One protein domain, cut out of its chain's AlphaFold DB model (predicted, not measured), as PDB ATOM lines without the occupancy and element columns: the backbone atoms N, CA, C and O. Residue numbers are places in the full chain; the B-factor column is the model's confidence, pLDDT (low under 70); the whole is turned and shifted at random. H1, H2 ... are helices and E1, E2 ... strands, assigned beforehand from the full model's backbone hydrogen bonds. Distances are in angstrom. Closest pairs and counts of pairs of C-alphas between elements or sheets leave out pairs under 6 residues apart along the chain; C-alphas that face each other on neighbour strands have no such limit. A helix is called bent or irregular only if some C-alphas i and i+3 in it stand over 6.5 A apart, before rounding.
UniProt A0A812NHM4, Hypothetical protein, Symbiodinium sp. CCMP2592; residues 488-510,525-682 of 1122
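What this domain is: This is residues 488 to 510 and 525 to 682 of the 1122 residues of the protein "Hypothetical protein" of Symbiodinium sp. CCMP2592 (UniProt A0A812NHM4). What shape would a first look find? A two-strand hairpin, E1 and E2, lies in the middle, with two groups of helices on its two sides: H3, H4, H5 and H6 make one, H4 packing on E1 and H3 side by side with H4, and H1, H2, H7 and H8 make the other, H7 touching H1 and H8 and near H2. Long loops fill much of the rest. What is it built of? The printed part has 181 residues, mostly helix by class, with H1 to H6, then the antiparallel strands E1 and E2, then H7 and H8. It is compact, with a radius of gyration of the C-alphas of 16.6 A and spans of 47 by 36 by 31 A.

How they stand to each other: What stands near the first helices? H1, residues 488 to 491, touches H7, residues 649 to 655, with the C-alphas of Leu 491 and Arg 654 closest at 5.8 A. H2, residues 498 to 510, touches no helix but is near H7, with 5 pairs of C-alphas within 10 A. How do the helices after the cut stand? H3, residues 525 to 538, touches H4, residues 563 to 577, the same way at a shallow tilt of 14 degrees; the C-alphas of Arg 536 and Ile 571 are closest, 6.7 A apart. H4 and H5, residues 580 to 592, touch only at the corner by their link, about perpendicular at 89 degrees, with the C-alphas of Ala 574 and Val 583 closest at 6.1 A. H6, residues 595 to 605, and H5 are close but not clearly touching, with the C-alphas of Met 590 and Gln 598 closest at 5.9 A. Which strands pair? E1, residues 610 to 612, and E2, residues 638 to 640, form an antiparallel hairpin, with N 611 and O 639 within hydrogen-bond range at 3.0 A. The closest C-alphas of H4 and E1, those of Leu 569 and Thr 611, are 6.7 A apart. What of the last helix and the helix backbones? H8, residues 670 to 680, touches H7, with the C-alphas of Ala 649 and Ala 674 closest at 5.1 A. Every O i to N i+4 pair is within hydrogen-bond range in H2, H4, H6, H7 and H8; in H3 it is 9 of 10, in H5 8 of 9, and H1 is too short for such a pair.

Where its parts are: Where do the helices begin and end? H1 begins at C-alpha 488, (72.297, 222.360, 239.344), and H8 ends at C-alpha 680, (91.266, 226.005, 241.609). Which elements are long? From first to last C-alpha H4 measures 21.5 A, H3 20.5 A, H5 19.9 A and H2 18.4 A. H5 is irregular, with C-alphas 589 and 592 7.1 A apart.

The domain as a whole: How far does it reach? The two C-alphas farthest apart, those of His 592 and Ala 682, are 49.1 A apart. Where is it cut or loosely linked? Residues 511 to 524 are not printed, and C-alphas 510 and 525 are 25.8 A apart across the cut; the links H3 to H4, E1 to E2 and H7 to H8 are long. Where is confidence low? The pLDDT is under 70 at residues 626 to 634, 670 to 671 and 673 to 682.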
ATOM      1  N   LEU A 488      71.655 221.613 238.251       87.88
ATOM      2  CA  LEU A 488      72.297 222.360 239.344       87.88
ATOM      3  C   LEU A 488      71.488 222.352 240.656       87.88
ATOM      4  O   LEU A 488      72.070 222.394 241.733       87.88
ATOM      5  N   MET A 489      70.160 222.219 240.586       90.56
ATOM      6  CA  MET A 489      69.290 222.093 241.763       90.56
ATOM      7  C   MET A 489      69.535 220.828 242.608       90.56
ATOM      8  O   MET A 489      69.321 220.882 243.813       90.56
ATOM      9  N   GLU A 490      70.026 219.724 242.031       90.25
ATOM     10  CA  GLU A 490      70.459 218.526 242.786       90.25
ATOM     11  C   GLU A 490      71.857 218.695 243.411       90.25
ATOM     12  O   GLU A 490      72.241 217.982 244.343       90.25
ATOM     13  N   LEU A 491      72.639 219.641 242.885       90.81
ATOM     14  CA  LEU A 491      73.973 219.994 243.375       90.81
ATOM     15  C   LEU A 491      73.927 221.110 244.433       90.81
ATOM     16  O   LEU A 491      74.907 221.320 245.151       90.81
ATOM     17  N   MET A 492      72.783 221.777 244.598       94.00
ATOM     18  CA  MET A 492      72.521 222.650 245.742       94.00
ATOM     19  C   MET A 492      72.397 221.852 247.050       94.00
ATOM     20  O   MET A 492      72.168 220.639 247.056       94.00
ATOM     21  N   LEU A 493      72.555 222.544 248.176       94.25
ATOM     22  CA  LEU A 493      72.180 222.037 249.493       94.25
ATOM     23  C   LEU A 493      70.658 222.148 249.665       94.25
ATOM     24  O   LEU A 493      70.034 223.110 249.200       94.25
ATOM     25  N   ALA A 494      70.065 221.168 250.345       93.75
ATOM     26  CA  ALA A 494      68.652 221.200 250.709       93.75
ATOM     27  C   ALA A 494      68.374 222.337 251.722       93.75
ATOM     28  O   ALA A 494      69.237 222.584 252.571       93.75
ATOM     29  N   PRO A 495      67.212 223.020 251.676       92.12
ATOM     30  CA  PRO A 495      66.857 224.100 252.611       92.12
ATOM     31  C   PRO A 495      67.001 223.725 254.097       92.12
ATOM     32  O   PRO A 495      67.427 224.535 254.920       92.12
ATOM     33  N   GLU A 496      66.678 222.480 254.428       94.25
ATOM     34  CA  GLU A 496      66.744 221.867 255.754       94.25
ATOM     35  C   GLU A 496      68.131 221.307 256.128       94.25
ATOM     36  O   GLU A 496      68.303 220.782 257.227       94.25
ATOM     37  N   SER A 497      69.135 221.420 255.250       94.38
ATOM     38  CA  SER A 497      70.494 220.935 255.516       94.38
ATOM     39  C   SER A 497      71.147 221.711 256.674       94.38
ATOM     40  O   SER A 497      71.262 222.936 256.576       94.38
ATOM     41  N   PRO A 498      71.659 221.041 257.730       92.69
ATOM     42  CA  PRO A 498      72.339 221.716 258.838       92.69
ATOM     43  C   PRO A 498      73.520 222.581 258.379       92.69
ATOM     44  O   PRO A 498      73.636 223.726 258.802       92.69
ATOM     45  N   LEU A 499      74.315 222.083 257.422       90.56
ATOM     46  CA  LEU A 499      75.426 222.821 256.809       90.56
ATOM     47  C   LEU A 499      74.952 224.109 256.114       90.56
ATOM     48  O   LEU A 499      75.616 225.138 256.185       90.56
ATOM     49  N   LEU A 500      73.787 224.091 255.455       93.00
ATOM     50  CA  LEU A 500      73.229 225.307 254.859       93.00
ATOM     51  C   LEU A 500      72.763 226.294 255.936       93.00
ATOM     52  O   LEU A 500      72.996 227.495 255.801       93.00
ATOM     53  N   GLN A 501      72.124 225.809 257.002       93.75
ATOM     54  CA  GLN A 501      71.673 226.650 258.115       93.75
ATOM     55  C   GLN A 501      72.859 227.321 258.822       93.75
ATOM     56  O   GLN A 501      72.814 228.525 259.066       93.75
ATOM     57  N   GLU A 502      73.944 226.585 259.048       90.62
ATOM     58  CA  GLU A 502      75.222 227.076 259.570       90.62
ATOM     59  C   GLU A 502      75.853 228.140 258.653       90.62
ATOM     60  O   GLU A 502      76.126 229.264 259.088       90.62
ATOM     61  N   LEU A 503      75.983 227.852 257.351       88.62
ATOM     62  CA  LEU A 503      76.518 228.790 256.355       88.62
ATOM     63  C   LEU A 503      75.672 230.065 256.201       88.62
ATOM     64  O   LEU A 503      76.213 231.124 255.858       88.62
ATOM     65  N   LEU A 504      74.360 229.991 256.438       89.12
ATOM     66  CA  LEU A 504      73.463 231.148 256.459       89.12
ATOM     67  C   LEU A 504      73.532 231.904 257.796       89.12
ATOM     68  O   LEU A 504      73.539 233.136 257.784       89.12
ATOM     69  N   ALA A 505      73.648 231.209 258.929       88.06
ATOM     70  CA  ALA A 505      73.818 231.814 260.249       88.06
ATOM     71  C   ALA A 505      75.126 232.617 260.327       88.06
ATOM     72  O   ALA A 505      75.091 233.806 260.646       88.06
ATOM     73  N   ALA A 506      76.254 232.030 259.913       86.12
ATOM     74  CA  ALA A 506      77.550 232.709 259.843       86.12
ATOM     75  C   ALA A 506      77.516 233.943 258.917       86.12
ATOM     76  O   ALA A 506      78.102 234.985 259.221       86.12
ATOM     77  N   LYS A 507      76.778 233.865 257.801       85.19
ATOM     78  CA  LYS A 507      76.585 234.990 256.871       85.19
ATOM     79  C   LYS A 507      75.724 236.108 257.466       85.19
ATOM     80  O   LYS A 507      76.006 237.283 257.233       85.19
ATOM     81  N   ASN A 508      74.699 235.762 258.241       84.06
ATOM     82  CA  ASN A 508      73.849 236.730 258.934       84.06
ATOM     83  C   ASN A 508      74.583 237.393 260.113       84.06
ATOM     84  O   ASN A 508      74.469 238.604 260.278       84.06
ATOM     85  N   ALA A 509      75.414 236.647 260.849       84.44
ATOM     86  CA  ALA A 509      76.281 237.185 261.901       84.44
ATOM     87  C   ALA A 509      77.327 238.179 261.358       84.44
ATOM     88  O   ALA A 509      77.602 239.191 261.993       84.44
ATOM     89  N   LYS A 510      77.866 237.953 260.150       82.25
ATOM     90  CA  LYS A 510      78.769 238.916 259.488       82.25
ATOM     91  C   LYS A 510      78.026 240.128 258.892       82.25
ATOM     92  O   LYS A 510      78.593 241.217 258.822       82.25
ATOM     93  N   GLY A 525      77.749 253.780 237.969       79.12
ATOM     94  CA  GLY A 525      76.361 253.591 238.394       79.12
ATOM     95  C   GLY A 525      75.329 253.972 237.327       79.12
ATOM     96  O   GLY A 525      74.283 253.340 237.222       79.12
ATOM     97  N   GLN A 526      75.632 254.962 236.483       84.81
ATOM     98  CA  GLN A 526      74.736 255.370 235.394       84.81
ATOM     99  C   GLN A 526      74.758 254.379 234.219       84.81
ATOM    100  O   GLN A 526      73.706 254.058 233.667       84.81
ATOM    101  N   LYS A 527      75.935 253.842 233.866       91.88
ATOM    102  CA  LYS A 527      76.094 252.953 232.699       91.88
ATOM    103  C   LYS A 527      75.289 251.660 232.819       91.88
ATOM    104  O   LYS A 527      74.587 251.301 231.878       91.88
ATOM    105  N   TRP A 528      75.346 250.975 233.966       93.38
ATOM    106  CA  TRP A 528      74.598 249.721 234.120       93.38
ATOM    107  C   TRP A 528      73.082 249.955 234.148       93.38
ATOM    108  O   TRP A 528      72.351 249.116 233.631       93.38
ATOM    109  N   ARG A 529      72.608 251.095 234.681       94.62
ATOM    110  CA  ARG A 529      71.184 251.472 234.660       94.62
ATOM    111  C   ARG A 529      70.682 251.710 233.233       94.62
ATOM    112  O   ARG A 529      69.610 251.222 232.892       94.62
ATOM    113  N   GLN A 530      71.469 252.377 232.382       94.94
ATOM    114  CA  GLN A 530      71.150 252.515 230.954       94.94
ATOM    115  C   GLN A 530      71.062 251.139 230.272       94.94
ATOM    116  O   GLN A 530      70.048 250.823 229.658       94.94
ATOM    117  N   GLN A 531      72.079 250.290 230.445       95.25
ATOM    118  CA  GLN A 531      72.115 248.953 229.837       95.25
ATOM    119  C   GLN A 531      70.978 248.047 230.344       95.25
ATOM    120  O   GLN A 531      70.436 247.244 229.590       95.25
ATOM    121  N   ALA A 532      70.573 248.191 231.608       95.69
ATOM    122  CA  ALA A 532      69.396 247.522 232.148       95.69
ATOM    123  C   ALA A 532      68.091 248.034 231.517       95.69
ATOM    124  O   ALA A 532      67.233 247.224 231.177       95.69
ATOM    125  N   ALA A 533      67.943 249.346 231.306       95.75
ATOM    126  CA  ALA A 533      66.779 249.925 230.634       95.75
ATOM    127  C   ALA A 533      66.674 249.482 229.160       95.75
ATOM    128  O   ALA A 533      65.593 249.101 228.713       95.75
ATOM    129  N   GLU A 534      67.794 249.440 228.436       96.31
ATOM    130  CA  GLU A 534      67.882 248.899 227.070       96.31
ATOM    131  C   GLU A 534      67.479 247.413 227.030       96.31
ATOM    132  O   GLU A 534      66.677 246.998 226.189       96.31
ATOM    133  N   VAL A 535      67.959 246.606 227.987       96.25
ATOM    134  CA  VAL A 535      67.566 245.193 228.091       96.25
ATOM    135  C   VAL A 535      66.085 245.043 228.468       96.25
ATOM    136  O   VAL A 535      65.400 244.248 227.823       96.25
ATOM    137  N   ARG A 536      65.551 245.834 229.412       96.75
ATOM    138  CA  ARG A 536      64.109 245.881 229.740       96.75
ATOM    139  C   ARG A 536      63.260 246.163 228.507       96.75
ATOM    140  O   ARG A 536      62.331 245.407 228.226       96.75
ATOM    141  N   GLN A 537      63.614 247.197 227.748       97.00
ATOM    142  CA  GLN A 537      62.919 247.569 226.518       97.00
ATOM    143  C   GLN A 537      62.973 246.433 225.484       97.00
ATOM    144  O   GLN A 537      61.946 246.090 224.905       97.00
ATOM    145  N   SER A 538      64.130 245.778 225.321       96.81
ATOM    146  CA  SER A 538      64.284 244.618 224.424       96.81
ATOM    147  C   SER A 538      63.495 243.367 224.851       96.81
ATOM    148  O   SER A 538      63.327 242.454 224.047       96.81
ATOM    149  N   LEU A 539      63.023 243.323 226.101       96.81
ATOM    150  CA  LEU A 539      62.164 242.271 226.655       96.81
ATOM    151  C   LEU A 539      60.686 242.692 226.731       96.81
ATOM    152  O   LEU A 539      59.875 241.918 227.230       96.81
ATOM    153  N   GLY A 540      60.317 243.902 226.294       97.50
ATOM    154  CA  GLY A 540      58.950 244.428 226.430       97.50
ATOM    155  C   GLY A 540      58.533 244.743 227.875       97.50
ATOM    156  O   GLY A 540      57.343 244.798 228.176       97.50
ATOM    157  N   LEU A 541      59.488 244.918 228.795       96.88
ATOM    158  CA  LEU A 541      59.205 245.240 230.195       96.88
ATOM    159  C   LEU A 541      58.949 246.734 230.398       96.88
ATOM    160  O   LEU A 541      59.746 247.579 229.988       96.88
ATOM    161  N   HIS A 542      57.898 247.054 231.155       96.19
ATOM    162  CA  HIS A 542      57.694 248.404 231.677       96.19
ATOM    163  C   HIS A 542      58.874 248.821 232.588       96.19
ATOM    164  O   HIS A 542      59.291 248.011 233.424       96.19
ATOM    165  N   PRO A 543      59.394 250.068 232.518       92.69
ATOM    166  CA  PRO A 543      60.554 250.499 233.306       92.69
ATOM    167  C   PRO A 543      60.419 250.309 234.822       92.69
ATOM    168  O   PRO A 543      61.420 250.032 235.478       92.69
ATOM    169  N   ALA A 544      59.202 250.366 235.374       94.25
ATOM    170  CA  ALA A 544      58.939 250.119 236.796       94.25
ATOM    171  C   ALA A 544      58.655 248.641 237.162       94.25
ATOM    172  O   ALA A 544      58.408 248.350 238.327       94.25
ATOM    173  N   SER A 545      58.667 247.700 236.208       95.44
ATOM    174  CA  SER A 545      58.326 246.293 236.482       95.44
ATOM    175  C   SER A 545      59.383 245.592 237.347       95.44
ATOM    176  O   SER A 545      60.586 245.702 237.090       95.44
ATOM    177  N   ARG A 546      58.944 244.868 238.378       96.62
ATOM    178  CA  ARG A 546      59.805 244.171 239.349       96.62
ATOM    179  C   ARG A 546      59.337 242.719 239.552       96.62
ATOM    180  O   ARG A 546      58.884 242.380 240.643       96.62
ATOM    181  N   PRO A 547      59.365 241.879 238.492       96.12
ATOM    182  CA  PRO A 547      58.738 240.555 238.487       96.12
ATOM    183  C   PRO A 547      59.325 239.569 239.502       96.12
ATOM    184  O   PRO A 547      58.640 238.607 239.839       96.12
ATOM    185  N   TRP A 548      60.543 239.808 239.999       97.00
ATOM    186  CA  TRP A 548      61.113 239.057 241.116       97.00
ATOM    187  C   TRP A 548      61.250 239.931 242.364       97.00
ATOM    188  O   TRP A 548      60.757 239.586 243.432       97.00
ATOM    189  N   THR A 549      61.893 241.097 242.253       96.25
ATOM    190  CA  THR A 549      62.329 241.856 243.445       96.25
ATOM    191  C   THR A 549      61.306 242.845 243.997       96.25
ATOM    192  O   THR A 549      61.623 243.584 244.931       96.25
ATOM    193  N   GLY A 550      60.097 242.868 243.434       94.88
ATOM    194  CA  GLY A 550      58.925 243.577 243.959       94.88
ATOM    195  C   GLY A 550      57.739 242.650 244.231       94.88
ATOM    196  O   GLY A 550      56.636 243.136 244.458       94.88
ATOM    197  N   MET A 551      57.949 241.333 244.178       94.19
ATOM    198  CA  MET A 551      56.940 240.333 244.515       94.19
ATOM    199  C   MET A 551      56.753 240.258 246.039       94.19
ATOM    200  O   MET A 551      57.754 240.178 246.759       94.19
ATOM    201  N   PRO A 552      55.509 240.269 246.554       90.62
ATOM    202  CA  PRO A 552      55.259 240.075 247.977       90.62
ATOM    203  C   PRO A 552      55.547 238.617 248.389       90.62
ATOM    204  O   PRO A 552      55.748 237.747 247.545       90.62
ATOM    205  N   GLY A 553      55.658 238.346 249.691       88.81
ATOM    206  CA  GLY A 553      56.016 237.019 250.224       88.81
ATOM    207  C   GLY A 553      57.500 236.624 250.080       88.81
ATOM    208  O   GLY A 553      58.018 235.870 250.905       88.81
ATOM    209  N   LEU A 554      58.235 237.173 249.104       90.75
ATOM    210  CA  LEU A 554      59.697 237.050 249.024       90.75
ATOM    211  C   LEU A 554      60.374 237.915 250.103       90.75
ATOM    212  O   LEU A 554      60.197 239.131 250.159       90.75
ATOM    213  N   LYS A 555      61.176 237.294 250.978       86.44
ATOM    214  CA  LYS A 555      61.778 237.997 252.122       86.44
ATOM    215  C   LYS A 555      62.904 238.935 251.686       86.44
ATOM    216  O   LYS A 555      63.747 238.580 250.869       86.44
ATOM    217  N   ALA A 556      63.027 240.089 252.342       73.06
ATOM    218  CA  ALA A 556      64.131 241.024 252.093       73.06
ATOM    219  C   ALA A 556      65.531 240.429 252.377       73.06
ATOM    220  O   ALA A 556      66.524 240.908 251.842       73.06
ATOM    221  N   SER A 557      65.627 239.369 253.191       72.06
ATOM    222  CA  SER A 557      66.859 238.599 253.417       72.06
ATOM    223  C   SER A 557      67.188 237.598 252.297       72.06
ATOM    224  O   SER A 557      68.362 237.267 252.119       72.06
ATOM    225  N   GLU A 558      66.171 237.150 251.552       74.69
ATOM    226  CA  GLU A 558      66.240 236.259 250.380       74.69
ATOM    227  C   GLU A 558      66.613 237.033 249.093       74.69
ATOM    228  O   GLU A 558      67.006 236.432 248.094       74.69
ATOM    229  N   ILE A 559      66.557 238.371 249.104       79.00
ATOM    230  CA  ILE A 559      66.899 239.249 247.971       79.00
ATOM    231  C   ILE A 559      68.256 239.949 248.233       79.00
ATOM    232  O   ILE A 559      68.520 240.376 249.360       79.00
ATOM    233  N   PRO A 560      69.149 240.110 247.232       82.69
ATOM    234  CA  PRO A 560      70.367 240.902 247.399       82.69
ATOM    235  C   PRO A 560      70.056 242.392 247.616       82.69
ATOM    236  O   PRO A 560      69.211 242.962 246.932       82.69
ATOM    237  N   ALA A 561      70.760 243.047 248.542       83.50
ATOM    238  CA  ALA A 561      70.483 244.446 248.896       83.50
ATOM    239  C   ALA A 561      70.876 245.459 247.799       83.50
ATOM    240  O   ALA A 561      70.314 246.550 247.737       83.50
ATOM    241  N   ILE A 562      71.834 245.104 246.939       90.94
ATOM    242  CA  ILE A 562      72.412 245.994 245.924       90.94
ATOM    243  C   ILE A 562      71.426 246.168 244.759       90.94
ATOM    244  O   ILE A 562      71.026 245.192 244.125       90.94
ATOM    245  N   GLU A 563      71.075 247.416 244.428       93.06
ATOM    246  CA  GLU A 563      70.094 247.762 243.379       93.06
ATOM    247  C   GLU A 563      70.401 247.087 242.027       93.06
ATOM    248  O   GLU A 563      69.518 246.505 241.399       93.06
ATOM    249  N   ARG A 564      71.676 247.091 241.614       93.88
ATOM    250  CA  ARG A 564      72.147 246.424 240.389       93.88
ATOM    251  C   ARG A 564      71.898 244.915 240.397       93.88
ATOM    252  O   ARG A 564      71.584 244.341 239.360       93.88
ATOM    253  N   GLU A 565      72.066 244.268 241.545       94.56
ATOM    254  CA  GLU A 565      71.854 242.826 241.672       94.56
ATOM    255  C   GLU A 565      70.359 242.512 241.601       94.56
ATOM    256  O   GLU A 565      69.968 241.590 240.888       94.56
ATOM    257  N   ARG A 566      69.511 243.343 242.224       95.31
ATOM    258  CA  ARG A 566      68.048 243.248 242.097       95.31
ATOM    259  C   ARG A 566      67.579 243.389 240.648       95.31
ATOM    260  O   ARG A 566      66.779 242.584 240.178       95.31
ATOM    261  N   GLU A 567      68.127 244.367 239.933       95.69
ATOM    262  CA  GLU A 567      67.846 244.598 238.515       95.69
ATOM    263  C   GLU A 567      68.172 243.378 237.638       95.69
ATOM    264  O   GLU A 567      67.382 243.008 236.770       95.69
ATOM    265  N   LEU A 568      69.301 242.711 237.897       95.69
ATOM    266  CA  LEU A 568      69.693 241.497 237.176       95.69
ATOM    267  C   LEU A 568      68.718 240.335 237.414       95.69
ATOM    268  O   LEU A 568      68.421 239.607 236.468       95.69
ATOM    269  N   LEU A 569      68.185 240.181 238.632       96.69
ATOM    270  CA  LEU A 569      67.177 239.156 238.935       96.69
ATOM    271  C   LEU A 569      65.853 239.413 238.202       96.69
ATOM    272  O   LEU A 569      65.299 238.490 237.606       96.69
ATOM    273  N   ASP A 570      65.380 240.662 238.193       97.25
ATOM    274  CA  ASP A 570      64.156 241.059 237.481       97.25
ATOM    275  C   ASP A 570      64.264 240.824 235.963       97.25
ATOM    276  O   ASP A 570      63.346 240.275 235.345       97.25
ATOM    277  N   ILE A 571      65.402 241.197 235.365       96.69
ATOM    278  CA  ILE A 571      65.704 240.954 233.946       96.69
ATOM    279  C   ILE A 571      65.762 239.451 233.644       96.69
ATOM    280  O   ILE A 571      65.195 239.008 232.642       96.69
ATOM    281  N   ALA A 572      66.423 238.664 234.497       96.12
ATOM    282  CA  ALA A 572      66.598 237.233 234.276       96.12
ATOM    283  C   ALA A 572      65.266 236.471 234.314       96.12
ATOM    284  O   ALA A 572      65.019 235.658 233.422       96.12
ATOM    285  N   VAL A 573      64.388 236.767 235.282       96.69
ATOM    286  CA  VAL A 573      63.051 236.149 235.390       96.69
ATOM    287  C   VAL A 573      62.194 236.482 234.179       96.69
ATOM    288  O   VAL A 573      61.636 235.581 233.557       96.69
ATOM    289  N   ALA A 574      62.152 237.747 233.766       96.62
ATOM    290  CA  ALA A 574      61.401 238.136 232.579       96.62
ATOM    291  C   ALA A 574      61.908 237.458 231.298       96.62
ATOM    292  O   ALA A 574      61.112 236.968 230.499       96.62
ATOM    293  N   ALA A 575      63.227 237.387 231.111       95.38
ATOM    294  CA  ALA A 575      63.833 236.703 229.972       95.38
ATOM    295  C   ALA A 575      63.661 235.170 230.024       95.38
ATOM    296  O   ALA A 575      63.633 234.535 228.972       95.38
ATOM    297  N   HIS A 576      63.518 234.573 231.211       95.19
ATOM    298  CA  HIS A 576      63.221 233.147 231.387       95.19
ATOM    299  C   HIS A 576      61.753 232.817 231.072       95.19
ATOM    300  O   HIS A 576      61.488 231.825 230.395       95.19
ATOM    301  N   LEU A 577      60.819 233.676 231.504       95.75
ATOM    302  CA  LEU A 577      59.380 233.551 231.240       95.75
ATOM    303  C   LEU A 577      58.981 233.899 229.792       95.75
ATOM    304  O   LEU A 577      57.872 233.581 229.382       95.75
ATOM    305  N   GLY A 578      59.871 234.518 229.006       95.25
ATOM    306  CA  GLY A 578      59.652 234.807 227.580       95.25
ATOM    307  C   GLY A 578      59.348 236.270 227.232       95.25
ATOM    308  O   GLY A 578      59.067 236.564 226.075       95.25
ATOM    309  N   GLY A 579      59.445 237.194 228.193       95.62
ATOM    310  CA  GLY A 579      59.270 238.634 227.989       95.62
ATOM    311  C   GLY A 579      58.120 239.248 228.794       95.62
ATOM    312  O   GLY A 579      57.472 238.599 229.613       95.62
ATOM    313  N   GLY A 580      57.884 240.541 228.571       95.56
ATOM    314  CA  GLY A 580      56.966 241.366 229.355       95.56
ATOM    315  C   GLY A 580      55.490 240.987 229.236       95.56
ATOM    316  O   GLY A 580      54.745 241.213 230.186       95.56
ATOM    317  N   GLU A 581      55.064 240.392 228.119       96.81
ATOM    318  CA  GLU A 581      53.693 239.887 227.941       96.81
ATOM    319  C   GLU A 581      53.458 238.634 228.797       96.81
ATOM    320  O   GLU A 581      52.535 238.610 229.607       96.81
ATOM    321  N   ALA A 582      54.359 237.648 228.726       96.81
ATOM    322  CA  ALA A 582      54.301 236.444 229.558       96.81
ATOM    323  C   ALA A 582      54.439 236.758 231.061       96.81
ATOM    324  O   ALA A 582      53.746 236.170 231.889       96.81
ATOM    325  N   VAL A 583      55.270 237.742 231.430       97.12
ATOM    326  CA  VAL A 583      55.329 238.272 232.806       97.12
ATOM    327  C   VAL A 583      53.977 238.838 233.247       97.12
ATOM    328  O   VAL A 583      53.547 238.557 234.364       97.12
ATOM    329  N   GLN A 584      53.294 239.606 232.393       96.75
ATOM    330  CA  GLN A 584      51.970 240.158 232.702       96.75
ATOM    331  C   GLN A 584      50.894 239.071 232.805       96.75
ATOM    332  O   GLN A 584      50.041 239.167 233.685       96.75
ATOM    333  N   GLU A 585      50.944 238.031 231.970       97.25
ATOM    334  CA  GLU A 585      50.032 236.883 232.046       97.25
ATOM    335  C   GLU A 585      50.225 236.097 233.352       97.25
ATOM    336  O   GLU A 585      49.264 235.880 234.092       97.25
ATOM    337  N   VAL A 586      51.469 235.748 233.700       96.75
ATOM    338  CA  VAL A 586      51.793 235.079 234.972       96.75
ATOM    339  C   VAL A 586      51.365 235.944 236.163       96.75
ATOM    340  O   VAL A 586      50.712 235.447 237.080       96.75
ATOM    341  N   GLN A 587      51.641 237.252 236.135       96.44
ATOM    342  CA  GLN A 587      51.178 238.185 237.167       96.44
ATOM    343  C   GLN A 587      49.651 238.303 237.230       96.44
ATOM    344  O   GLN A 587      49.119 238.446 238.325       96.44
ATOM    345  N   ALA A 588      48.933 238.230 236.104       96.44
ATOM    346  CA  ALA A 588      47.471 238.241 236.075       96.44
ATOM    347  C   ALA A 588      46.877 236.966 236.694       96.44
ATOM    348  O   ALA A 588      45.981 237.062 237.534       96.44
ATOM    349  N   ASN A 589      47.426 235.798 236.352       96.81
ATOM    350  CA  ASN A 589      47.015 234.501 236.897       96.81
ATOM    351  C   ASN A 589      47.270 234.396 238.415       96.81
ATOM    352  O   ASN A 589      46.486 233.778 239.135       96.81
ATOM    353  N   MET A 590      48.319 235.052 238.917       97.25
ATOM    354  CA  MET A 590      48.656 235.102 240.346       97.25
ATOM    355  C   MET A 590      47.796 236.070 241.185       97.25
ATOM    356  O   MET A 590      47.831 235.973 242.408       97.25
ATOM    357  N   ARG A 591      46.977 236.962 240.594       96.62
ATOM    358  CA  ARG A 591      46.206 238.002 241.338       96.62
ATOM    359  C   ARG A 591      45.204 237.477 242.371       96.62
ATOM    360  O   ARG A 591      44.680 238.261 243.158       96.62
ATOM    361  N   HIS A 592      44.882 236.188 242.330       96.81
ATOM    362  CA  HIS A 592      43.943 235.541 243.248       96.81
ATOM    363  C   HIS A 592      44.631 234.660 244.303       96.81
ATOM    364  O   HIS A 592      43.944 234.073 245.135       96.81
ATOM    365  N   MET A 593      45.963 234.569 244.263       97.75
ATOM    366  CA  MET A 593      46.791 233.845 245.225       97.75
ATOM    367  C   MET A 593      47.228 234.784 246.356       97.75
ATOM    368  O   MET A 593      47.468 235.973 246.121       97.75
ATOM    369  N   THR A 594      47.379 234.257 247.569       96.88
ATOM    370  CA  THR A 594      48.023 234.981 248.678       96.88
ATOM    371  C   THR A 594      49.503 235.235 248.387       96.88
ATOM    372  O   THR A 594      50.119 234.522 247.599       96.88
ATOM    373  N   ASP A 595      50.103 236.230 249.037       95.44
ATOM    374  CA  ASP A 595      51.505 236.620 248.824       95.44
ATOM    375  C   ASP A 595      52.499 235.446 248.955       95.44
ATOM    376  O   ASP A 595      53.454 235.335 248.184       95.44
ATOM    377  N   GLU A 596      52.257 234.529 249.897       95.00
ATOM    378  CA  GLU A 596      53.073 233.323 250.087       95.00
ATOM    379  C   GLU A 596      52.900 232.318 248.934       95.00
ATOM    380  O   GLU A 596      53.882 231.747 248.456       95.00
ATOM    381  N   GLU A 597      51.674 232.145 248.433       95.88
ATOM    382  CA  GLU A 597      51.374 231.318 247.258       95.88
ATOM    383  C   GLU A 597      51.953 231.924 245.968       95.88
ATOM    384  O   GLU A 597      52.488 231.181 245.146       95.88
ATOM    385  N   GLN A 598      51.926 233.253 245.800       95.81
ATOM    386  CA  GLN A 598      52.564 233.947 244.670       95.81
ATOM    387  C   GLN A 598      54.079 233.706 244.669       95.81
ATOM    388  O   GLN A 598      54.646 233.284 243.655       95.81
ATOM    389  N   ALA A 599      54.731 233.899 245.821       94.94
ATOM    390  CA  ALA A 599      56.156 233.632 245.986       94.94
ATOM    391  C   ALA A 599      56.495 232.151 245.737       94.94
ATOM    392  O   ALA A 599      57.479 231.852 245.056       94.94
ATOM    393  N   ALA A 600      55.683 231.211 246.232       95.25
ATOM    394  CA  ALA A 600      55.866 229.781 245.984       95.25
ATOM    395  C   ALA A 600      55.678 229.412 244.500       95.25
ATOM    396  O   ALA A 600      56.485 228.664 243.944       95.25
ATOM    397  N   HIS A 601      54.663 229.971 243.835       96.25
ATOM    398  CA  HIS A 601      54.387 229.736 242.419       96.25
ATOM    399  C   HIS A 601      55.514 230.273 241.525       96.25
ATOM    400  O   HIS A 601      55.982 229.571 240.629       96.25
ATOM    401  N   MET A 602      56.033 231.471 241.806       96.69
ATOM    402  CA  MET A 602      57.143 232.044 241.039       96.69
ATOM    403  C   MET A 602      58.479 231.325 241.302       96.69
ATOM    404  O   MET A 602      59.237 231.100 240.356       96.69
ATOM    405  N   LYS A 603      58.745 230.867 242.538       95.69
ATOM    406  CA  LYS A 603      59.874 229.960 242.844       95.69
ATOM    407  C   LYS A 603      59.765 228.636 242.071       95.69
ATOM    408  O   LYS A 603      60.778 228.135 241.587       95.69
ATOM    409  N   LEU A 604      58.554 228.094 241.899       95.44
ATOM    410  CA  LEU A 604      58.303 226.887 241.099       95.44
ATOM    411  C   LEU A 604      58.527 227.122 239.595       95.44
ATOM    412  O   LEU A 604      59.191 226.306 238.954       95.44
ATOM    413  N   LEU A 605      58.017 228.228 239.039       95.69
ATOM    414  CA  LEU A 605      58.228 228.599 237.632       95.69
ATOM    415  C   LEU A 605      59.717 228.812 237.327       95.69
ATOM    416  O   LEU A 605      60.238 228.256 236.366       95.69
ATOM    417  N   CYS A 606      60.426 229.543 238.188       95.56
ATOM    418  CA  CYS A 606      61.845 229.858 238.020       95.56
ATOM    419  C   CYS A 606      62.787 228.799 238.634       95.56
ATOM    420  O   CYS A 606      63.957 229.086 238.892       95.56
ATOM    421  N   ARG A 607      62.321 227.563 238.872       94.56
ATOM    422  CA  ARG A 607      63.080 226.544 239.628       94.56
ATOM    423  C   ARG A 607      64.421 226.133 239.010       94.56
ATOM    424  O   ARG A 607      65.302 225.702 239.741       94.56
ATOM    425  N   THR A 608      64.588 226.241 237.688       92.88
ATOM    426  CA  THR A 608      65.864 225.974 236.983       92.88
ATOM    427  C   THR A 608      66.646 227.248 236.647       92.88
ATOM    428  O   THR A 608      67.730 227.172 236.056       92.88
ATOM    429  N   LEU A 609      66.123 228.422 237.014       94.69
ATOM    430  CA  LEU A 609      66.766 229.700 236.751       94.69
ATOM    431  C   LEU A 609      67.824 230.004 237.816       94.69
ATOM    432  O   LEU A 609      67.547 230.096 239.014       94.69
ATOM    433  N   PHE A 610      69.035 230.239 237.330       94.88
ATOM    434  CA  PHE A 610      70.146 230.808 238.072       94.88
ATOM    435  C   PHE A 610      70.588 232.109 237.397       94.88
ATOM    436  O   PHE A 610      70.418 232.283 236.187       94.88
ATOM    437  N   THR A 611      71.152 233.043 238.157       94.88
ATOM    438  CA  THR A 611      71.614 234.341 237.633       94.88
ATOM    439  C   THR A 611      72.925 234.747 238.281       94.88
ATOM    440  O   THR A 611      73.025 234.766 239.505       94.88
ATOM    441  N   ASP A 612      73.923 235.092 237.471       94.06
ATOM    442  CA  ASP A 612      75.209 235.597 237.939       94.06
ATOM    443  C   ASP A 612      75.128 237.115 238.172       94.06
ATOM    444  O   ASP A 612      75.268 237.919 237.243       94.06
ATOM    445  N   VAL A 613      74.860 237.524 239.415       94.12
ATOM    446  CA  VAL A 613      74.575 238.930 239.748       94.12
ATOM    447  C   VAL A 613      75.822 239.825 239.768       94.12
ATOM    448  O   VAL A 613      75.692 241.047 239.849       94.12
ATOM    449  N   SER A 614      77.034 239.271 239.630       91.00
ATOM    450  CA  SER A 614      78.248 240.084 239.450       91.00
ATOM    451  C   SER A 614      78.423 240.607 238.017       91.00
ATOM    452  O   SER A 614      79.213 241.530 237.791       91.00
ATOM    453  N   GLN A 615      77.658 240.092 237.047       91.00
ATOM    454  CA  GLN A 615      77.811 240.389 235.619       91.00
ATOM    455  C   GLN A 615      77.073 241.661 235.178       91.00
ATOM    456  O   GLN A 615      76.177 242.175 235.846       91.00
ATOM    457  N   ASN A 616      77.473 242.231 234.041       91.31
ATOM    458  CA  ASN A 616      76.791 243.393 233.463       91.31
ATOM    459  C   ASN A 616      75.437 242.974 232.836       91.31
ATOM    460  O   ASN A 616      75.422 241.949 232.149       91.31
ATOM    461  N   PRO A 617      74.337 243.750 232.980       92.12
ATOM    462  CA  PRO A 617      73.030 243.424 232.387       92.12
ATOM    463  C   PRO A 617      73.068 243.060 230.896       92.12
ATOM    464  O   PRO A 617      72.407 242.109 230.477       92.12
ATOM    465  N   ALA A 618      73.914 243.728 230.104       90.44
ATOM    466  CA  ALA A 618      74.068 243.450 228.675       90.44
ATOM    467  C   ALA A 618      74.599 242.030 228.373       90.44
ATOM    468  O   ALA A 618      74.346 241.500 227.293       90.44
ATOM    469  N   ARG A 619      75.291 241.371 229.320       88.44
ATOM    470  CA  ARG A 619      75.800 239.993 229.153       88.44
ATOM    471  C   ARG A 619      74.716 238.915 229.272       88.44
ATOM    472  O   ARG A 619      74.997 237.777 228.891       88.44
ATOM    473  N   ARG A 620      73.525 239.246 229.802       88.00
ATOM    474  CA  ARG A 620      72.394 238.318 230.042       88.00
ATOM    475  C   ARG A 620      72.846 237.013 230.723       88.00
ATOM    476  O   ARG A 620      72.626 235.912 230.223       88.00
ATOM    477  N   ALA A 621      73.584 237.155 231.826       84.38
ATOM    478  CA  ALA A 621      74.306 236.065 232.484       84.38
ATOM    479  C   ALA A 621      73.403 235.235 233.415       84.38
ATOM    480  O   ALA A 621      73.485 235.299 234.639       84.38
ATOM    481  N   GLN A 622      72.529 234.450 232.801       87.44
ATOM    482  CA  GLN A 622      71.589 233.543 233.456       87.44
ATOM    483  C   GLN A 622      71.741 232.120 232.905       87.44
ATOM    484  O   GLN A 622      72.302 231.931 231.820       87.44
ATOM    485  N   SER A 623      71.248 231.116 233.633       83.38
ATOM    486  CA  SER A 623      71.125 229.765 233.079       83.38
ATOM    487  C   SER A 623      70.140 229.746 231.906       83.38
ATOM    488  O   SER A 623      69.196 230.539 231.837       83.38
ATOM    489  N   ASN A 624      70.347 228.824 230.964       79.19
ATOM    490  CA  ASN A 624      69.325 228.530 229.962       79.19
ATOM    491  C   ASN A 624      68.133 227.780 230.606       79.19
ATOM    492  O   ASN A 624      68.190 227.373 231.766       79.19
ATOM    493  N   GLN A 625      67.057 227.543 229.849       71.25
ATOM    494  CA  GLN A 625      65.871 226.821 230.347       71.25
ATOM    495  C   GLN A 625      66.188 225.406 230.887       71.25
ATOM    496  O   GLN A 625      65.521 224.934 231.805       71.25
ATOM    497  N   GLN A 626      67.254 224.762 230.389       64.69
ATOM    498  CA  GLN A 626      67.761 223.465 230.869       64.69
ATOM    499  C   GLN A 626      68.574 223.567 232.180       64.69
ATOM    500  O   GLN A 626      69.185 222.586 232.597       64.69
ATOM    501  N   GLY A 627      68.656 224.746 232.808       64.31
ATOM    502  CA  GLY A 627      69.465 224.985 234.006       64.31
ATOM    503  C   GLY A 627      70.978 224.993 233.761       64.31
ATOM    504  O   GLY A 627      71.745 224.996 234.720       64.31
ATOM    505  N   ARG A 628      71.436 225.003 232.501       65.06
ATOM    506  CA  ARG A 628      72.866 224.985 232.155       65.06
ATOM    507  C   ARG A 628      73.440 226.398 232.176       65.06
ATOM    508  O   ARG A 628      72.872 227.318 231.583       65.06
ATOM    509  N   GLY A 629      74.578 226.556 232.847       61.84
ATOM    510  CA  GLY A 629      75.327 227.807 232.900       61.84
ATOM    511  C   GLY A 629      76.147 228.099 231.645       61.84
ATOM    512  O   GLY A 629      76.495 227.203 230.875       61.84
ATOM    513  N   ARG A 630      76.520 229.372 231.490       66.31
ATOM    514  CA  ARG A 630      77.771 229.741 230.808       66.31
ATOM    515  C   ARG A 630      78.952 229.431 231.741       66.31
ATOM    516  O   ARG A 630      78.732 229.159 232.918       66.31
ATOM    517  N   CYS A 631      80.178 229.441 231.209       52.56
ATOM    518  CA  CYS A 631      81.378 229.124 231.991       52.56
ATOM    519  C   CYS A 631      81.429 229.957 233.279       52.56
ATOM    520  O   CYS A 631      81.272 231.179 233.227       52.56
ATOM    521  N   LEU A 632      81.624 229.281 234.412       65.19
ATOM    522  CA  LEU A 632      81.777 229.927 235.709       65.19
ATOM    523  C   LEU A 632      83.092 230.718 235.715       65.19
ATOM    524  O   LEU A 632      84.056 230.330 235.054       65.19
ATOM    525  N   THR A 633      83.112 231.851 236.414       67.62
ATOM    526  CA  THR A 633      84.296 232.713 236.519       67.62
ATOM    527  C   THR A 633      84.628 233.003 237.970       67.62
ATOM    528  O   THR A 633      83.773 232.904 238.845       67.62
ATOM    529  N   THR A 634      85.861 233.442 238.207       60.62
ATOM    530  CA  THR A 634      86.432 233.665 239.540       60.62
ATOM    531  C   THR A 634      85.671 234.648 240.437       60.62
ATOM    532  O   THR A 634      85.856 234.669 241.647       60.62
ATOM    533  N   SER A 635      84.818 235.480 239.842       78.38
ATOM    534  CA  SER A 635      84.007 236.497 240.520       78.38
ATOM    535  C   SER A 635      82.503 236.297 240.288       78.38
ATOM    536  O   SER A 635      81.701 237.199 240.548       78.38
ATOM    537  N   SER A 636      82.095 235.127 239.789       86.50
ATOM    538  CA  SER A 636      80.691 234.786 239.557       86.50
ATOM    539  C   SER A 636      79.939 234.633 240.882       86.50
ATOM    540  O   SER A 636      80.219 233.747 241.684       86.50
ATOM    541  N   ARG A 637      78.928 235.473 241.108       91.25
ATOM    542  CA  ARG A 637      78.070 235.444 242.300       91.25
ATOM    543  C   ARG A 637      76.673 234.995 241.902       91.25
ATOM    544  O   ARG A 637      75.847 235.795 241.475       91.25
ATOM    545  N   TRP A 638      76.408 233.704 242.051       93.06
ATOM    546  CA  TRP A 638      75.176 233.095 241.557       93.06
ATOM    547  C   TRP A 638      74.009 233.188 242.541       93.06
ATOM    548  O   TRP A 638      74.155 232.935 243.736       93.06
ATOM    549  N   TYR A 639      72.830 233.492 242.014       95.56
ATOM    550  CA  TYR A 639      71.543 233.446 242.701       95.56
ATOM    551  C   TYR A 639      70.704 232.296 242.141       95.56
ATOM    552  O   TYR A 639      70.560 232.191 240.924       95.56
ATOM    553  N   SER A 640      70.145 231.455 243.012       95.81
ATOM    554  CA  SER A 640      69.124 230.462 242.666       95.81
ATOM    555  C   SER A 640      67.750 231.070 242.907       95.81
ATOM    556  O   SER A 640      67.431 231.442 244.039       95.81
ATOM    557  N   HIS A 641      66.924 231.143 241.862       95.69
ATOM    558  CA  HIS A 641      65.541 231.603 241.998       95.69
ATOM    559  C   HIS A 641      64.674 230.526 242.655       95.69
ATOM    560  O   HIS A 641      63.937 230.828 243.586       95.69
ATOM    561  N   GLY A 642      64.856 229.251 242.291       94.25
ATOM    562  CA  GLY A 642      64.132 228.126 242.902       94.25
ATOM    563  C   GLY A 642      64.262 228.034 244.429       94.25
ATOM    564  O   GLY A 642      63.289 227.708 245.102       94.25
ATOM    565  N   GLN A 643      65.432 228.372 244.990       94.56
ATOM    566  CA  GLN A 643      65.623 228.487 246.448       94.56
ATOM    567  C   GLN A 643      65.560 229.935 246.980       94.56
ATOM    568  O   GLN A 643      65.714 230.142 248.181       94.56
ATOM    569  N   ALA A 644      65.353 230.928 246.108       95.12
ATOM    570  CA  ALA A 644      65.395 232.366 246.396       95.12
ATOM    571  C   ALA A 644      66.577 232.802 247.280       95.12
ATOM    572  O   ALA A 644      66.409 233.455 248.309       95.12
ATOM    573  N   ARG A 645      67.798 232.415 246.902       94.94
ATOM    574  CA  ARG A 645      69.004 232.789 247.655       94.94
ATOM    575  C   ARG A 645      70.256 232.796 246.798       94.94
ATOM    576  O   ARG A 645      70.335 232.142 245.761       94.94
ATOM    577  N   MET A 646      71.284 233.470 247.307       94.19
ATOM    578  CA  MET A 646      72.648 233.267 246.823       94.19
ATOM    579  C   MET A 646      73.060 231.796 246.993       94.19
ATOM    580  O   MET A 646      72.837 231.190 248.047       94.19
ATOM    581  N   VAL A 647      73.700 231.257 245.961       93.44
ATOM    582  CA  VAL A 647      74.468 230.009 246.006       93.44
ATOM    583  C   VAL A 647      75.652 230.217 246.962       93.44
ATOM    584  O   VAL A 647      76.257 231.294 246.991       93.44
ATOM    585  N   THR A 648      75.947 229.228 247.802       92.50
ATOM    586  CA  THR A 648      77.102 229.244 248.715       92.50
ATOM    587  C   THR A 648      78.369 228.760 248.005       92.50
ATOM    588  O   THR A 648      78.280 228.030 247.023       92.50
ATOM    589  N   ALA A 649      79.556 229.113 248.514       88.81
ATOM    590  CA  ALA A 649      80.824 228.644 247.939       88.81
ATOM    591  C   ALA A 649      80.894 227.103 247.861       88.81
ATOM    592  O   ALA A 649      81.253 226.563 246.823       88.81
ATOM    593  N   PHE A 650      80.442 226.391 248.903       89.31
ATOM    594  CA  PHE A 650      80.342 224.923 248.911       89.31
ATOM    595  C   PHE A 650      79.484 224.355 247.767       89.31
ATOM    596  O   PHE A 650      79.833 223.342 247.169       89.31
ATOM    597  N   GLU A 651      78.359 224.993 247.439       92.56
ATOM    598  CA  GLU A 651      77.522 224.577 246.306       92.56
ATOM    599  C   GLU A 651      78.174 224.907 244.965       92.56
ATOM    600  O   GLU A 651      78.016 224.157 244.009       92.56
ATOM    601  N   PHE A 652      78.943 225.993 244.907       88.38
ATOM    602  CA  PHE A 652      79.714 226.383 243.733       88.38
ATOM    603  C   PHE A 652      80.806 225.345 243.415       88.38
ATOM    604  O   PHE A 652      80.835 224.819 242.302       88.38
ATOM    605  N   PHE A 653      81.558 224.904 244.432       85.69
ATOM    606  CA  PHE A 653      82.460 223.750 244.338       85.69
ATOM    607  C   PHE A 653      81.715 222.494 243.831       85.69
ATOM    608  O   PHE A 653      82.191 221.809 242.921       85.69
ATOM    609  N   ARG A 654      80.505 222.196 244.336       88.06
ATOM    610  CA  ARG A 654      79.687 221.075 243.818       88.06
ATOM    611  C   ARG A 654      79.255 221.263 242.362       88.06
ATOM    612  O   ARG A 654      79.181 220.273 241.638       88.06
ATOM    613  N   PHE A 655      78.998 222.491 241.905       87.31
ATOM    614  CA  PHE A 655      78.679 222.785 240.498       87.31
ATOM    615  C   PHE A 655      79.880 222.532 239.572       87.31
ATOM    616  O   PHE A 655      79.677 222.156 238.418       87.31
ATOM    617  N   GLN A 656      81.111 222.677 240.075       82.12
ATOM    618  CA  GLN A 656      82.337 222.278 239.371       82.12
ATOM    619  C   GLN A 656      82.637 220.764 239.454       82.12
ATOM    620  O   GLN A 656      83.551 220.278 238.793       82.12
ATOM    621  N   GLY A 657      81.856 219.996 240.225       81.69
ATOM    622  CA  GLY A 657      82.006 218.544 240.380       81.69
ATOM    623  C   GLY A 657      82.789 218.095 241.618       81.69
ATOM    624  O   GLY A 657      83.061 216.901 241.753       81.69
ATOM    625  N   HIS A 658      83.130 219.002 242.538       82.44
ATOM    626  CA  HIS A 658      83.731 218.622 243.818       82.44
ATOM    627  C   HIS A 658      82.721 217.916 244.741       82.44
ATOM    628  O   HIS A 658      81.514 218.164 244.715       82.44
ATOM    629  N   ASP A 659      83.239 217.028 245.588       80.88
ATOM    630  CA  ASP A 659      82.454 216.255 246.551       80.88
ATOM    631  C   ASP A 659      82.156 217.065 247.832       80.88
ATOM    632  O   ASP A 659      82.942 217.917 248.242       80.88
ATOM    633  N   LEU A 660      81.069 216.723 248.533       75.25
ATOM    634  CA  LEU A 660      80.703 217.248 249.860       75.25
ATOM    635  C   LEU A 660      81.780 217.000 250.935       75.25
ATOM    636  O   LEU A 660      81.723 217.586 252.012       75.25
ATOM    637  N   ARG A 661      82.754 216.127 250.654       77.12
ATOM    638  CA  ARG A 661      83.925 215.865 251.504       77.12
ATOM    639  C   ARG A 661      85.030 216.925 251.393       77.12
ATOM    640  O   ARG A 661      85.972 216.863 252.180       77.12
ATOM    641  N   VAL A 662      84.942 217.882 250.463       77.12
ATOM    642  CA  VAL A 662      85.848 219.043 250.439       77.12
ATOM    643  C   VAL A 662      85.586 219.900 251.675       77.12
ATOM    644  O   VAL A 662      84.538 220.529 251.796       77.12
ATOM    645  N   LYS A 663      86.553 219.927 252.595       76.38
ATOM    646  CA  LYS A 663      86.553 220.844 253.735       76.38
ATOM    647  C   LYS A 663      87.187 222.166 253.324       76.38
ATOM    648  O   LYS A 663      88.348 222.196 252.926       76.38
ATOM    649  N   ILE A 664      86.429 223.245 253.463       73.62
ATOM    650  CA  ILE A 664      86.944 224.612 253.416       73.62
ATOM    651  C   ILE A 664      87.336 224.965 254.862       73.62
ATOM    652  O   ILE A 664      86.484 224.787 255.731       73.62
ATOM    653  N   PRO A 665      88.581 225.387 255.160       74.75
ATOM    654  CA  PRO A 665      88.984 225.726 256.527       74.75
ATOM    655  C   PRO A 665      88.177 226.902 257.090       74.75
ATOM    656  O   PRO A 665      87.897 227.851 256.365       74.75
ATOM    657  N   ASP A 666      87.862 226.886 258.387       71.94
ATOM    658  CA  ASP A 666      86.985 227.894 259.014       71.94
ATOM    659  C   ASP A 666      87.577 229.320 259.021       71.94
ATOM    660  O   ASP A 666      86.849 230.313 259.106       71.94
ATOM    661  N   SER A 667      88.902 229.430 258.870       75.31
ATOM    662  CA  SER A 667      89.630 230.686 258.653       75.31
ATOM    663  C   SER A 667      89.350 231.331 257.288       75.31
ATOM    664  O   SER A 667      89.494 232.545 257.136       75.31
ATOM    665  N   VAL A 668      88.912 230.555 256.294       72.81
ATOM    666  CA  VAL A 668      88.599 231.029 254.942       72.81
ATOM    667  C   VAL A 668      87.178 231.600 254.917       72.81
ATOM    668  O   VAL A 668      86.180 230.886 255.034       72.81
ATOM    669  N   SER A 669      87.047 232.915 254.722       72.88
ATOM    670  CA  SER A 669      85.729 233.553 254.584       72.88
ATOM    671  C   SER A 669      84.966 233.052 253.347       72.88
ATOM    672  O   SER A 669      85.570 232.639 252.368       72.88
ATOM    673  N   GLN A 670      83.626 233.164 253.316       67.19
ATOM    674  CA  GLN A 670      82.835 232.778 252.125       67.19
ATOM    675  C   GLN A 670      83.258 233.496 250.827       67.19
ATOM    676  O   GLN A 670      82.988 232.969 249.749       67.19
ATOM    677  N   ASN A 671      83.894 234.670 250.917       65.50
ATOM    678  CA  ASN A 671      84.442 235.369 249.755       65.50
ATOM    679  C   ASN A 671      85.752 234.708 249.313       65.50
ATOM    680  O   ASN A 671      85.822 234.245 248.181       65.50
ATOM    681  N   GLN A 672      86.713 234.532 250.229       70.12
ATOM    682  CA  GLN A 672      87.963 233.805 249.959       70.12
ATOM    683  C   GLN A 672      87.705 232.361 249.498       70.12
ATOM    684  O   GLN A 672      88.426 231.837 248.667       70.12
ATOM    685  N   ALA A 673      86.644 231.715 249.984       67.69
ATOM    686  CA  ALA A 673      86.224 230.384 249.560       67.69
ATOM    687  C   ALA A 673      85.755 230.361 248.096       67.69
ATOM    688  O   ALA A 673      86.081 229.431 247.365       67.69
ATOM    689  N   ALA A 674      85.022 231.391 247.660       61.75
ATOM    690  CA  ALA A 674      84.677 231.577 246.254       61.75
ATOM    691  C   ALA A 674      85.907 231.982 245.419       61.75
ATOM    692  O   ALA A 674      86.041 231.534 244.289       61.75
ATOM    693  N   GLU A 675      86.837 232.755 245.987       61.00
ATOM    694  CA  GLU A 675      88.121 233.135 245.375       61.00
ATOM    695  C   GLU A 675      89.143 231.970 245.340       61.00
ATOM    696  O   GLU A 675      90.085 232.002 244.549       61.00
ATOM    697  N   LEU A 676      88.917 230.893 246.103       61.12
ATOM    698  CA  LEU A 676      89.668 229.631 246.044       61.12
ATOM    699  C   LEU A 676      89.035 228.601 245.096       61.12
ATOM    700  O   LEU A 676      89.773 227.916 244.395       61.12
ATOM    701  N   ASP A 677      87.704 228.519 245.010       51.41
ATOM    702  CA  ASP A 677      86.984 227.800 243.936       51.41
ATOM    703  C   ASP A 677      87.383 228.358 242.556       51.41
ATOM    704  O   ASP A 677      87.809 227.637 241.651       51.41
ATOM    705  N   ALA A 678      87.374 229.685 242.466       49.94
ATOM    706  CA  ALA A 678      87.964 230.482 241.410       49.94
ATOM    707  C   ALA A 678      89.422 230.122 241.092       49.94
ATOM    708  O   ALA A 678      89.746 229.874 239.930       49.94
ATOM    709  N   ALA A 679      90.307 230.124 242.096       42.72
ATOM    710  CA  ALA A 679      91.722 229.830 241.897       42.72
ATOM    711  C   ALA A 679      91.933 228.382 241.431       42.72
ATOM    712  O   ALA A 679      92.687 228.163 240.488       42.72
ATOM    713  N   ALA A 680      91.220 227.412 242.009       45.59
ATOM    714  CA  ALA A 680      91.266 226.005 241.609       45.59
ATOM    715  C   ALA A 680      90.832 225.794 240.145       45.59
ATOM    716  O   ALA A 680      91.424 224.979 239.438       45.59
ATOM    717  N   ALA A 681      89.862 226.577 239.663       37.72
ATOM    718  CA  ALA A 681      89.440 226.590 238.262       37.72
ATOM    719  C   ALA A 681      90.423 227.306 237.306       37.72
ATOM    720  O   ALA A 681      90.258 227.216 236.087       37.72
ATOM    721  N   ALA A 682      91.415 228.039 237.826       33.69
ATOM    722  CA  ALA A 682      92.220 228.998 237.064       33.69
ATOM    723  C   ALA A 682      93.712 229.058 237.471       33.69
ATOM    724  O   ALA A 682      94.337 230.107 237.310       33.69
TER     725      ALA A 682